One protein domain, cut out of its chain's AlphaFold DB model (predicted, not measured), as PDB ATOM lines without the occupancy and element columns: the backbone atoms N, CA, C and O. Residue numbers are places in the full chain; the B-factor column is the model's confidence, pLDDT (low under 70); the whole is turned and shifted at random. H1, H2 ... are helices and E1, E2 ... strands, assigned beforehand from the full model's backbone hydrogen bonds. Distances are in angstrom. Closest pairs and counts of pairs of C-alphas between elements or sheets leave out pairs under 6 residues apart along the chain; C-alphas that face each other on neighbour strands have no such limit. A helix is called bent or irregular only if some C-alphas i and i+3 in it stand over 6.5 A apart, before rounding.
ATOM      1  N   ARG A   4     -19.597  10.097  31.636       90.88
ATOM      2  CA  ARG A   4     -19.216  10.247  33.058       90.88
ATOM      3  C   ARG A   4     -19.249  11.694  33.561       90.88
ATOM      4  O   ARG A   4     -19.655  11.902  34.696       90.88
ATOM      5  N   GLY A   5     -18.855  12.663  32.732       91.25
ATOM      6  CA  GLY A   5     -18.932  14.088  33.077       91.25
ATOM      7  C   GLY A   5     -20.380  14.523  33.276       91.25
ATOM      8  O   GLY A   5     -20.721  15.007  34.343       91.25
ATOM      9  N   ALA A   6     -21.257  14.170  32.330       91.00
ATOM     10  CA  ALA A   6     -22.689  14.467  32.425       91.00
ATOM     11  C   ALA A   6     -23.337  13.910  33.700       91.00
ATOM     12  O   ALA A   6     -24.179  14.560  34.307       91.00
ATOM     13  N   VAL A   7     -22.934  12.708  34.127       93.06
ATOM     14  CA  VAL A   7     -23.419  12.127  35.387       93.06
ATOM     15  C   VAL A   7     -22.868  12.875  36.601       93.06
ATOM     16  O   VAL A   7     -23.601  13.063  37.566       93.06
ATOM     17  N   ALA A   8     -21.610  13.319  36.578       94.62
ATOM     18  CA  ALA A   8     -21.059  14.132  37.659       94.62
ATOM     19  C   ALA A   8     -21.792  15.478  37.784       94.62
ATOM     20  O   ALA A   8     -22.145  15.864  38.897       94.62
ATOM     21  N   ASP A   9     -22.086  16.132  36.661       94.31
ATOM     22  CA  ASP A   9     -22.839  17.390  36.622       94.31
ATOM     23  C   ASP A   9     -24.281  17.191  37.109       94.31
ATOM     24  O   ASP A   9     -24.764  17.949  37.948       94.31
ATOM     25  N   LEU A  10     -24.942  16.111  36.671       94.19
ATOM     26  CA  LEU A  10     -26.269  15.726  37.157       94.19
ATOM     27  C   LEU A  10     -26.278  15.526  38.680       94.19
ATOM     28  O   LEU A  10     -27.189  15.984  39.366       94.19
ATOM     29  N   VAL A  11     -25.256  14.860  39.221       95.12
ATOM     30  CA  VAL A  11     -25.126  14.657  40.668       95.12
ATOM     31  C   VAL A  11     -24.879  15.982  41.382       95.12
ATOM     32  O   VAL A  11     -25.514  16.233  42.403       95.12
ATOM     33  N   HIS A  12     -24.014  16.850  40.856       96.19
ATOM     34  CA  HIS A  12     -23.797  18.178  41.425       96.19
ATOM     35  C   HIS A  12     -25.091  18.987  41.515       96.19
ATOM     36  O   HIS A  12     -25.381  19.522  42.581       96.19
ATOM     37  N   LEU A  13     -25.873  19.016  40.437       96.56
ATOM     38  CA  LEU A  13     -27.169  19.693  40.396       96.56
ATOM     39  C   LEU A  13     -28.159  19.093  41.398       96.56
ATOM     40  O   LEU A  13     -28.830  19.829  42.105       96.56
ATOM     41  N   SER A  14     -28.196  17.767  41.528       95.00
ATOM     42  CA  SER A  14     -29.081  17.100  42.496       95.00
ATOM     43  C   SER A  14     -28.726  17.395  43.962       95.00
ATOM     44  O   SER A  14     -29.544  17.198  44.853       95.00
ATOM     45  N   LEU A  15     -27.480  17.799  44.227       95.12
ATOM     46  CA  LEU A  15     -26.977  18.145  45.558       95.12
ATOM     47  C   LEU A  15     -27.092  19.649  45.850       95.12
ATOM     48  O   LEU A  15     -26.634  20.080  46.911       95.12
ATOM     49  N   ASP A  16     -27.603  20.448  44.907       93.56
ATOM     50  CA  ASP A  16     -27.806  21.884  45.091       93.56
ATOM     51  C   ASP A  16     -29.124  22.131  45.833       93.56
ATOM     52  O   ASP A  16     -30.208  21.919  45.296       93.56
ATOM     53  N   ASP A  17     -29.034  22.611  47.072       91.50
ATOM     54  CA  ASP A  17     -30.205  22.924  47.904       91.50
ATOM     55  C   ASP A  17     -30.610  24.403  47.811       91.50
ATOM     56  O   ASP A  17     -31.406  24.895  48.607       91.50
ATOM     57  N   SER A  18     -30.061  25.153  46.852       92.69
ATOM     58  CA  SER A  18     -30.294  26.595  46.752       92.69
ATOM     59  C   SER A  18     -31.721  26.971  46.314       92.69
ATOM     60  O   SER A  18     -32.000  28.155  46.133       92.69
ATOM     61  N   GLY A  19     -32.581  25.996  46.005       87.81
ATOM     62  CA  GLY A  19     -33.932  26.213  45.473       87.81
ATOM     63  C   GLY A  19     -33.981  26.781  44.048       87.81
ATOM     64  O   GLY A  19     -35.049  27.165  43.576       87.81
ATOM     65  N   ARG A  20     -32.843  26.854  43.345       93.44
ATOM     66  CA  ARG A  20     -32.808  27.281  41.939       93.44
ATOM     67  C   ARG A  20     -33.330  26.162  41.046       93.44
ATOM     68  O   ARG A  20     -33.181  24.982  41.350       93.44
ATOM     69  N   ARG A  21     -33.888  26.539  39.895       93.62
ATOM     70  CA  ARG A  21     -34.232  25.576  38.848       93.62
ATOM     71  C   ARG A  21     -32.953  24.923  38.324       93.62
ATOM     72  O   ARG A  21     -32.117  25.597  37.726       93.62
ATOM     73  N   ALA A  22     -32.812  23.622  38.550       96.19
ATOM     74  CA  ALA A  22     -31.659  22.860  38.102       96.19
ATOM     75  C   ALA A  22     -31.814  22.473  36.628       96.19
ATOM     76  O   ALA A  22     -32.808  21.862  36.234       96.19
ATOM     77  N   GLN A  23     -30.826  22.826  35.807       95.31
ATOM     78  CA  GLN A  23     -30.832  22.528  34.376       95.31
ATOM     79  C   GLN A  23     -29.457  22.023  33.943       95.31
ATOM     80  O   GLN A  23     -28.439  22.670  34.190       95.31
ATOM     81  N   LEU A  24     -29.433  20.863  33.293       93.81
ATOM     82  CA  LEU A  24     -28.255  20.278  32.676       93.81
ATOM     83  C   LEU A  24     -28.310  20.511  31.166       93.81
ATOM     84  O   LEU A  24     -29.121  19.915  30.457       93.81
ATOM     85  N   TYR A  25     -27.406  21.350  30.682       91.31
ATOM     86  CA  TYR A  25     -27.260  21.654  29.267       91.31
ATOM     87  C   TYR A  25     -26.278  20.684  28.613       91.31
ATOM     88  O   TYR A  25     -25.139  20.540  29.058       91.31
ATOM     89  N   ILE A  26     -26.711  20.013  27.553       88.06
ATOM     90  CA  ILE A  26     -25.893  19.064  26.793       88.06
ATOM     91  C   ILE A  26     -25.965  19.394  25.306       88.06
ATOM     92  O   ILE A  26     -26.957  19.932  24.842       88.06
ATOM     93  N   VAL A  27     -24.932  19.045  24.544       86.25
ATOM     94  CA  VAL A  27     -24.971  19.123  23.077       86.25
ATOM     95  C   VAL A  27     -25.193  17.712  22.540       86.25
ATOM     96  O   VAL A  27     -24.405  16.807  22.841       86.25
ATOM     97  N   GLY A  28     -26.276  17.511  21.785       71.75
ATOM     98  CA  GLY A  28     -26.563  16.246  21.106       71.75
ATOM     99  C   GLY A  28     -27.591  15.345  21.806       71.75
ATOM    100  O   GLY A  28     -27.387  14.883  22.929       71.75
ATOM    101  N   GLU A  29     -28.638  14.972  21.066       62.56
ATOM    102  CA  GLU A  29     -29.762  14.096  21.458       62.56
ATOM    103  C   GLU A  29     -29.324  12.693  21.907       62.56
ATOM    104  O   GLU A  29     -30.014  12.023  22.678       62.56
ATOM    105  N   LEU A  30     -28.170  12.214  21.432       63.28
ATOM    106  CA  LEU A  30     -27.649  10.910  21.842       63.28
ATOM    107  C   LEU A  30     -27.308  10.897  23.341       63.28
ATOM    108  O   LEU A  30     -27.407   9.862  23.997       63.28
ATOM    109  N   SER A  31     -26.936  12.053  23.892       68.38
ATOM    110  CA  SER A  31     -26.505  12.195  25.280       68.38
ATOM    111  C   SER A  31     -27.688  12.204  26.256       68.38
ATOM    112  O   SER A  31     -27.594  11.559  27.302       68.38
ATOM    113  N   SER A  32     -28.822  12.838  25.920       73.88
ATOM    114  CA  SER A  32     -30.032  12.835  26.768       73.88
ATOM    115  C   SER A  32     -30.637  11.436  26.847       73.88
ATOM    116  O   SER A  32     -30.859  10.910  27.942       73.88
ATOM    117  N   ARG A  33     -30.829  10.790  25.688       80.38
ATOM    118  CA  ARG A  33     -31.333   9.413  25.606       80.38
ATOM    119  C   ARG A  33     -30.411   8.426  26.312       80.38
ATOM    120  O   ARG A  33     -30.892   7.589  27.068       80.38
ATOM    121  N   SER A  34     -29.094   8.568  26.139       79.94
ATOM    122  CA  SER A  34     -28.114   7.697  26.799       79.94
ATOM    123  C   SER A  34     -28.181   7.783  28.323       79.94
ATOM    124  O   SER A  34     -28.012   6.761  28.981       79.94
ATOM    125  N   LEU A  35     -28.440   8.960  28.906       84.12
ATOM    126  CA  LEU A  35     -28.657   9.086  30.353       84.12
ATOM    127  C   LEU A  35     -29.980   8.442  30.780       84.12
ATOM    128  O   LEU A  35     -30.008   7.714  31.770       84.12
ATOM    129  N   ALA A  36     -31.049   8.664  30.012       86.12
ATOM    130  CA  ALA A  36     -32.380   8.134  30.299       86.12
ATOM    131  C   ALA A  36     -32.454   6.598  30.270       86.12
ATOM    132  O   ALA A  36     -33.240   6.027  31.017       86.12
ATOM    133  N   SER A  37     -31.642   5.934  29.444       89.25
ATOM    134  CA  SER A  37     -31.631   4.470  29.298       89.25
ATOM    135  C   SER A  37     -30.418   3.788  29.946       89.25
ATOM    136  O   SER A  37     -30.176   2.602  29.725       89.25
ATOM    137  N   SER A  38     -29.585   4.525  30.687       90.62
ATOM    138  CA  SER A  38     -28.320   3.995  31.196       90.62
ATOM    139  C   SER A  38     -28.518   3.038  32.370       90.62
ATOM    140  O   SER A  38     -28.860   3.480  33.463       90.62
ATOM    141  N   SER A  39     -28.129   1.774  32.179       93.38
ATOM    142  CA  SER A  39     -28.063   0.734  33.218       93.38
ATOM    143  C   SER A  39     -26.803   0.778  34.094       93.38
ATOM    144  O   SER A  39     -26.718   0.072  35.094       93.38
ATOM    145  N   SER A  40     -25.800   1.598  33.759       93.12
ATOM    146  CA  SER A  40     -24.636   1.794  34.634       93.12
ATOM    147  C   SER A  40     -25.053   2.488  35.930       93.12
ATOM    148  O   SER A  40     -25.815   3.456  35.880       93.12
ATOM    149  N   THR A  41     -24.517   2.046  37.069       93.94
ATOM    150  CA  THR A  41     -24.798   2.678  38.366       93.94
ATOM    151  C   THR A  41     -24.164   4.060  38.470       93.94
ATOM    152  O   THR A  41     -23.100   4.325  37.895       93.94
ATOM    153  N   VAL A  42     -24.799   4.958  39.228       93.94
ATOM    154  CA  VAL A  42     -24.261   6.308  39.456       93.94
ATOM    155  C   VAL A  42     -22.902   6.228  40.154       93.94
ATOM    156  O   VAL A  42     -21.951   6.879  39.721       93.94
ATOM    157  N   ALA A  43     -22.755   5.359  41.160       92.75
ATOM    158  CA  ALA A  43     -21.488   5.175  41.867       92.75
ATOM    159  C   ALA A  43     -20.349   4.724  40.934       92.75
ATOM    160  O   ALA A  43     -19.240   5.261  41.005       92.75
ATOM    161  N   TRP A  44     -20.621   3.802  40.000       92.50
ATOM    162  CA  TRP A  44     -19.630   3.374  39.009       92.50
ATOM    163  C   TRP A  44     -19.215   4.523  38.081       92.50
ATOM    164  O   TRP A  44     -18.025   4.704  37.786       92.50
ATOM    165  N   MET A  45     -20.181   5.340  37.650       92.88
ATOM    166  CA  MET A  45     -19.930   6.509  36.803       92.88
ATOM    167  C   MET A  45     -19.073   7.558  37.519       92.88
ATOM    168  O   MET A  45     -18.137   8.089  36.909       92.88
ATOM    169  N   LEU A  46     -19.302   7.759  38.820       93.19
ATOM    170  CA  LEU A  46     -18.529   8.653  39.683       93.19
ATOM    171  C   LEU A  46     -17.142   8.116  40.073       93.19
ATOM    172  O   LEU A  46     -16.381   8.837  40.713       93.19
ATOM    173  N   GLY A  47     -16.759   6.893  39.690       90.75
ATOM    174  CA  GLY A  47     -15.492   6.278  40.118       90.75
ATOM    175  C   GLY A  47     -14.220   7.075  39.779       90.75
ATOM    176  O   GLY A  47     -13.199   6.908  40.439       90.75
ATOM    177  N   ARG A  48     -14.275   7.966  38.778       88.94
ATOM    178  CA  ARG A  48     -13.176   8.886  38.411       88.94
ATOM    179  C   ARG A  48     -13.405  10.332  38.869       88.94
ATOM    180  O   ARG A  48     -12.559  11.181  38.611       88.94
ATOM    181  N   SER A  49     -14.527  10.608  39.527       93.38
ATOM    182  CA  SER A  49     -14.836  11.911  40.106       93.38
ATOM    183  C   SER A  49     -14.099  12.114  41.432       93.38
ATOM    184  O   SER A  49     -13.593  11.166  42.049       93.38
ATOM    185  N   SER A  50     -14.052  13.366  41.891       94.44
ATOM    186  CA  SER A  50     -13.385  13.731  43.141       94.44
ATOM    187  C   SER A  50     -13.932  12.939  44.337       94.44
ATOM    188  O   SER A  50     -15.114  12.583  44.398       94.44
ATOM    189  N   ALA A  51     -13.067  12.667  45.319       94.25
ATOM    190  CA  ALA A  51     -13.469  11.982  46.549       94.25
ATOM    191  C   ALA A  51     -14.584  12.740  47.293       94.25
ATOM    192  O   ALA A  51     -15.499  12.118  47.824       94.25
ATOM    193  N   GLY A  52     -14.550  14.078  47.257       95.94
ATOM    194  CA  GLY A  52     -15.578  14.930  47.853       95.94
ATOM    195  C   GLY A  52     -16.959  14.743  47.221       95.94
ATOM    196  O   GLY A  52     -17.935  14.608  47.956       95.94
ATOM    197  N   LEU A  53     -17.053  14.671  45.886       94.69
ATOM    198  CA  LEU A  53     -18.330  14.431  45.204       94.69
ATOM    199  C   LEU A  53     -18.883  13.041  45.530       94.69
ATOM    200  O   LEU A  53     -20.061  12.913  45.849       94.69
ATOM    201  N   ARG A  54     -18.024  12.012  45.505       93.75
ATOM    202  CA  ARG A  54     -18.415  10.640  45.865       93.75
ATOM    203  C   ARG A  54     -18.948  10.554  47.294       93.75
ATOM    204  O   ARG A  54     -19.980   9.927  47.504       93.75
ATOM    205  N   ARG A  55     -18.277  11.211  48.248       93.62
ATOM    206  CA  ARG A  55     -18.717  11.265  49.648       93.62
ATOM    207  C   ARG A  55     -20.059  11.979  49.784       93.62
ATOM    208  O   ARG A  55     -20.994  11.371  50.267       93.62
ATOM    209  N   ARG A  56     -20.196  13.202  49.257       94.50
ATOM    210  CA  ARG A  56     -21.464  13.956  49.327       94.50
ATOM    211  C   ARG A  56     -22.638  13.210  48.689       94.50
ATOM    212  O   ARG A  56     -23.749  13.270  49.201       94.50
ATOM    213  N   PHE A  57     -22.394  12.516  47.576       93.69
ATOM    214  CA  PHE A  57     -23.399  11.668  46.941       93.69
ATOM    215  C   PHE A  57     -23.832  10.519  47.862       93.69
ATOM    216  O   PHE A  57     -25.028  10.315  48.052       93.69
ATOM    217  N   ALA A  58     -22.874   9.804  48.461       92.00
ATOM    218  CA  ALA A  58     -23.164   8.742  49.419       92.00
ATOM    219  C   ALA A  58     -23.876   9.273  50.675       92.00
ATOM    220  O   ALA A  58     -24.846   8.666  51.109       92.00
ATOM    221  N   ASP A  59     -23.465  10.426  51.205       93.44
ATOM    222  CA  ASP A  59     -24.076  11.042  52.389       93.44
ATOM    223  C   ASP A  59     -25.543  11.432  52.137       93.44
ATOM    224  O   ASP A  59     -26.398  11.226  52.993       93.44
ATOM    225  N   ARG A  60     -25.858  11.985  50.954       93.44
ATOM    226  CA  ARG A  60     -27.224  12.413  50.607       93.44
ATOM    227  C   ARG A  60     -28.140  11.246  50.253       93.44
ATOM    228  O   ARG A  60     -29.320  11.282  50.590       93.44
ATOM    229  N   TYR A  61     -27.631  10.266  49.511       91.19
ATOM    230  CA  TYR A  61     -28.471   9.247  48.878       91.19
ATOM    231  C   TYR A  61     -28.285   7.836  49.456       91.19
ATOM    232  O   TYR A  61     -29.084   6.953  49.148       91.19
ATOM    233  N   GLY A  62     -27.292   7.593  50.311       83.31
ATOM    234  CA  GLY A  62     -27.094   6.315  51.003       83.31
ATOM    235  C   GLY A  62     -26.918   5.104  50.071       83.31
ATOM    236  O   GLY A  62     -26.247   5.173  49.034       83.31
ATOM    237  N   GLU A  63     -27.560   3.983  50.428       61.84
ATOM    238  CA  GLU A  63     -27.595   2.696  49.691       61.84
ATOM    239  C   GLU A  63     -28.058   2.812  48.220       61.84
ATOM    240  O   GLU A  63     -27.841   1.914  47.405       61.84
ATOM    241  N   THR A  64     -28.607   3.969  47.833       59.31
ATOM    242  CA  THR A  64     -28.943   4.360  46.452       59.31
ATOM    243  C   THR A  64     -27.723   4.438  45.520       59.31
ATOM    244  O   THR A  64     -27.864   4.619  44.312       59.31
ATOM    245  N   THR A  65     -26.507   4.254  46.035       61.81
ATOM    246  CA  THR A  65     -25.288   4.041  45.234       61.81
ATOM    247  C   THR A  65     -25.395   2.881  44.232       61.81
ATOM    248  O   THR A  65     -24.646   2.858  43.250       61.81
ATOM    249  N   THR A  66     -26.356   1.974  44.421       73.38
ATOM    250  CA  THR A  66     -26.685   0.878  43.498       73.38
ATOM    251  C   THR A  66     -27.618   1.273  42.349       73.38
ATOM    252  O   THR A  66     -27.648   0.559  41.348       73.38
ATOM    253  N   ARG A  67     -28.327   2.411  42.427       88.56
ATOM    254  CA  ARG A  67     -29.235   2.839  41.353       88.56
ATOM    255  C   ARG A  67     -28.475   3.119  40.069       88.56
ATOM    256  O   ARG A  67     -27.401   3.737  40.050       88.56
ATOM    257  N   THR A  68     -29.083   2.699  38.974       94.88
ATOM    258  CA  THR A  68     -28.686   3.073  37.625       94.88
ATOM    259  C   THR A  68     -28.860   4.578  37.414       94.88
ATOM    260  O   THR A  68     -29.629   5.250  38.104       94.88
ATOM    261  N   VAL A  69     -28.141   5.141  36.444       93.69
ATOM    262  CA  VAL A  69     -28.312   6.554  36.063       93.69
ATOM    263  C   VAL A  69     -29.752   6.834  35.608       93.69
ATOM    264  O   VAL A  69     -30.280   7.901  35.918       93.69
ATOM    265  N   ALA A  70     -30.402   5.875  34.939       94.19
ATOM    266  CA  ALA A  70     -31.803   5.982  34.539       94.19
ATOM    267  C   ALA A  70     -32.743   6.120  35.750       94.19
ATOM    268  O   ALA A  70     -33.537   7.057  35.814       94.19
ATOM    269  N   GLU A  71     -32.611   5.239  36.746       94.19
ATOM    270  CA  GLU A  71     -33.419   5.287  37.974       94.19
ATOM    271  C   GLU A  71     -33.129   6.538  38.803       94.19
ATOM    272  O   GLU A  71     -34.037   7.135  39.378       94.19
ATOM    273  N   PHE A  72     -31.866   6.968  38.859       93.81
ATOM    274  CA  PHE A  72     -31.500   8.198  39.552       93.81
ATOM    275  C   PHE A  72     -32.173   9.418  38.917       93.81
ATOM    276  O   PHE A  72     -32.744  10.243  39.629       93.81
ATOM    277  N   ARG A  73     -32.173   9.495  37.582       92.81
ATOM    278  CA  ARG A  73     -32.866  10.545  36.825       92.81
ATOM    279  C   ARG A  73     -34.381  10.496  37.017       92.81
ATOM    280  O   ARG A  73     -34.996  11.545  37.137       92.81
ATOM    281  N   ALA A  74     -34.979   9.309  37.031       92.62
ATOM    282  CA  ALA A  74     -36.424   9.154  37.195       92.62
ATOM    283  C   ALA A  74     -36.911   9.398  38.637       92.62
ATOM    284  O   ALA A  74     -38.100   9.618  38.841       92.62
ATOM    285  N   GLY A  75     -36.016   9.350  39.628       92.56
ATOM    286  CA  GLY A  75     -36.333   9.588  41.035       92.56
ATOM    287  C   GLY A  75     -35.626  10.830  41.586       92.56
ATOM    288  O   GLY A  75     -36.102  11.939  41.362       92.56
ATOM    289  N   PRO A  76     -34.497  10.689  42.310       92.06
ATOM    290  CA  PRO A  76     -33.839  11.812  42.985       92.06
ATOM    291  C   PRO A  76     -33.538  13.040  42.113       92.06
ATOM    292  O   PRO A  76     -33.626  14.165  42.592       92.06
ATOM    293  N   ALA A  77     -33.202  12.836  40.840       93.44
ATOM    294  CA  ALA A  77     -32.847  13.892  39.895       93.44
ATOM    295  C   ALA A  77     -33.995  14.288  38.941       93.44
ATOM    296  O   ALA A  77     -33.747  14.967  37.948       93.44
ATOM    297  N   VAL A  78     -35.245  13.900  39.226       93.56
ATOM    298  CA  VAL A  78     -36.399  14.157  38.335       93.56
ATOM    299  C   VAL A  78     -36.680  15.643  38.109       93.56
ATOM    300  O   VAL A  78     -37.204  16.031  37.071       93.56
ATOM    301  N   HIS A  79     -36.304  16.482  39.071       93.75
ATOM    302  CA  HIS A  79     -36.494  17.931  39.040       93.75
ATOM    303  C   HIS A  79     -35.462  18.666  38.165       93.75
ATOM    304  O   HIS A  79     -35.533  19.887  38.044       93.75
ATOM    305  N   ILE A  80     -34.485  17.950  37.600       95.25
ATOM    306  CA  ILE A  80     -33.426  18.528  36.772       95.25
ATOM    307  C   ILE A  80     -33.846  18.457  35.307       95.25
ATOM    308  O   ILE A  80     -33.968  17.371  34.734       95.25
ATOM    309  N   ASP A  81     -33.990  19.616  34.667       93.81
ATOM    310  CA  ASP A  81     -34.261  19.657  33.234       93.81
ATOM    311  C   ASP A  81     -32.998  19.308  32.454       93.81
ATOM    312  O   ASP A  81     -31.947  19.914  32.655       93.81
ATOM    313  N   ILE A  82     -33.095  18.367  31.521       91.75
ATOM    314  CA  ILE A  82     -32.011  18.095  30.575       91.75
ATOM    315  C   ILE A  82     -32.359  18.777  29.259       91.75
ATOM    316  O   ILE A  82     -33.333  18.398  28.611       91.75
ATOM    317  N   ILE A  83     -31.560  19.769  28.876       90.94
ATOM    318  CA  ILE A  83     -31.812  20.624  27.717       90.94
ATOM    319  C   ILE A  83     -30.728  20.365  26.673       90.94
ATOM    320  O   ILE A  83     -29.537  20.504  26.959       90.94
ATOM    321  N   ASP A  84     -31.136  19.998  25.457       87.62
ATOM    322  CA  ASP A  84     -30.222  19.977  24.317       87.62
ATOM    323  C   ASP A  84     -29.979  21.417  23.853       87.62
ATOM    324  O   ASP A  84     -30.890  22.086  23.375       87.62
ATOM    325  N   LEU A  85     -28.747  21.904  23.973       88.50
ATOM    326  CA  LEU A  85     -28.369  23.263  23.583       88.50
ATOM    327  C   LEU A  85     -28.670  23.569  22.115       88.50
ATOM    328  O   LEU A  85     -28.894  24.729  21.777       88.50
ATOM    329  N   ARG A  86     -28.747  22.552  21.250       87.62
ATOM    330  CA  ARG A  86     -29.112  22.723  19.836       87.62
ATOM    331  C   ARG A  86     -30.546  23.218  19.647       87.62
ATOM    332  O   ARG A  86     -30.845  23.812  18.618       87.62
ATOM    333  N   SER A  87     -31.428  23.023  20.633       87.06
ATOM    334  CA  SER A  87     -32.774  23.608  20.601       87.06
ATOM    335  C   SER A  87     -32.779  25.109  20.904       87.06
ATOM    336  O   SER A  87     -33.788  25.767  20.673       87.06
ATOM    337  N   LEU A  88     -31.690  25.643  21.465       88.12
ATOM    338  CA  LEU A  88     -31.559  27.046  21.867       88.12
ATOM    339  C   LEU A  88     -30.600  27.828  20.969       88.12
ATOM    340  O   LEU A  88     -30.765  29.034  20.805       88.12
TER     341      LEU A  88
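This is residues 4 to 88 of the 93 residues of an uncharacterized protein of Dietzia maris (UniProt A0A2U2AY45). A small two-stranded parallel sheet of E1 and E2 lies at one end, the helical hairpin of H3 and H4 at the other, and H1 sits between them near the middle. H2 runs from beside the end of E2 to H5, which it meets about at right angles. The printed part has 85 residues, with five named helices and two named strands in the order H1, E1, H2, H3, H4, H5, E2; the class is mostly helix. The whole is compact, with a radius of gyration of the C-alphas of 12.2 A, and rounded, spanning 35 by 29 by 22 A.

E1 is residues 23 to 26, 9.7 A from first to last C-alpha, and E2 is residues 81 to 84, 9.8 A long, ending with C-alpha 84 at (-30.222, 19.977, 24.317). H1, residues 4 to 14, begins with C-alpha 4 at (-19.216, 10.247, 33.058) and is 15.3 A long. H2 is residues 29 to 36, 11.0 A; H3 is residues 42 to 48, 11.4 A; H5 is residues 69 to 74, 8.6 A. H4, the longest helix, is residues 51 to 66, 17.5 A, from C-alpha 51 at (-13.469, 11.982, 46.549). H4 has a kink of 99 degrees near residue 60 and is irregular, with C-alphas 60 and 63 9.8 A apart; H3 is irregular too, with C-alphas 45 and 48 7.3 A apart.

E1 and E2 are parallel at 24 degrees, with N 24 and O 81 at 2.8 A and N 83 and O 24 at 2.9 A, within hydrogen-bond range. They make a strand-helix-strand unit, two parallel neighbour strands with H2, H3, H4 and H5 between them along the chain. The closest C-alphas of H1 and E1 are those of Leu 10 and Leu 24, 6.7 A apart; H1 and E2 are apart. The closest C-alphas of H2 and E2 are those of Glu 29 and Asp 84, 6.6 A apart. H2 and H5 touch, about perpendicular at 81 degrees, closest at the C-alphas of Ala 36 and Ala 70, 4.8 A. H1 and H3 touch at a steep tilt of 61 degrees, opposite ways, closest at the C-alphas of Arg 4 and Met 45, 5.3 A. H3 and H4 form a helical hairpin and touch at a shallow tilt of 24 degrees, opposite ways, closest at the C-alphas of Ala 43 and Thr 65, 5.2 A. H4 and H5 are near each other, with 5 pairs of C-alphas within 10 A. In H1, H2 and H5 every O i to N i+4 pair is within hydrogen-bond range; in H3 2 of 3 are, in H4 8 of 12.

The two C-alphas farthest apart are those of Glu 63 and Leu 88, 37.2 A. The printed part has no cut and no long link; the links H1 to E1 and H5 to E2 are short, the others tight. The mean pLDDT of the printed part is 89.2, and residues 29 to 31 and 63 to 65 are under 70.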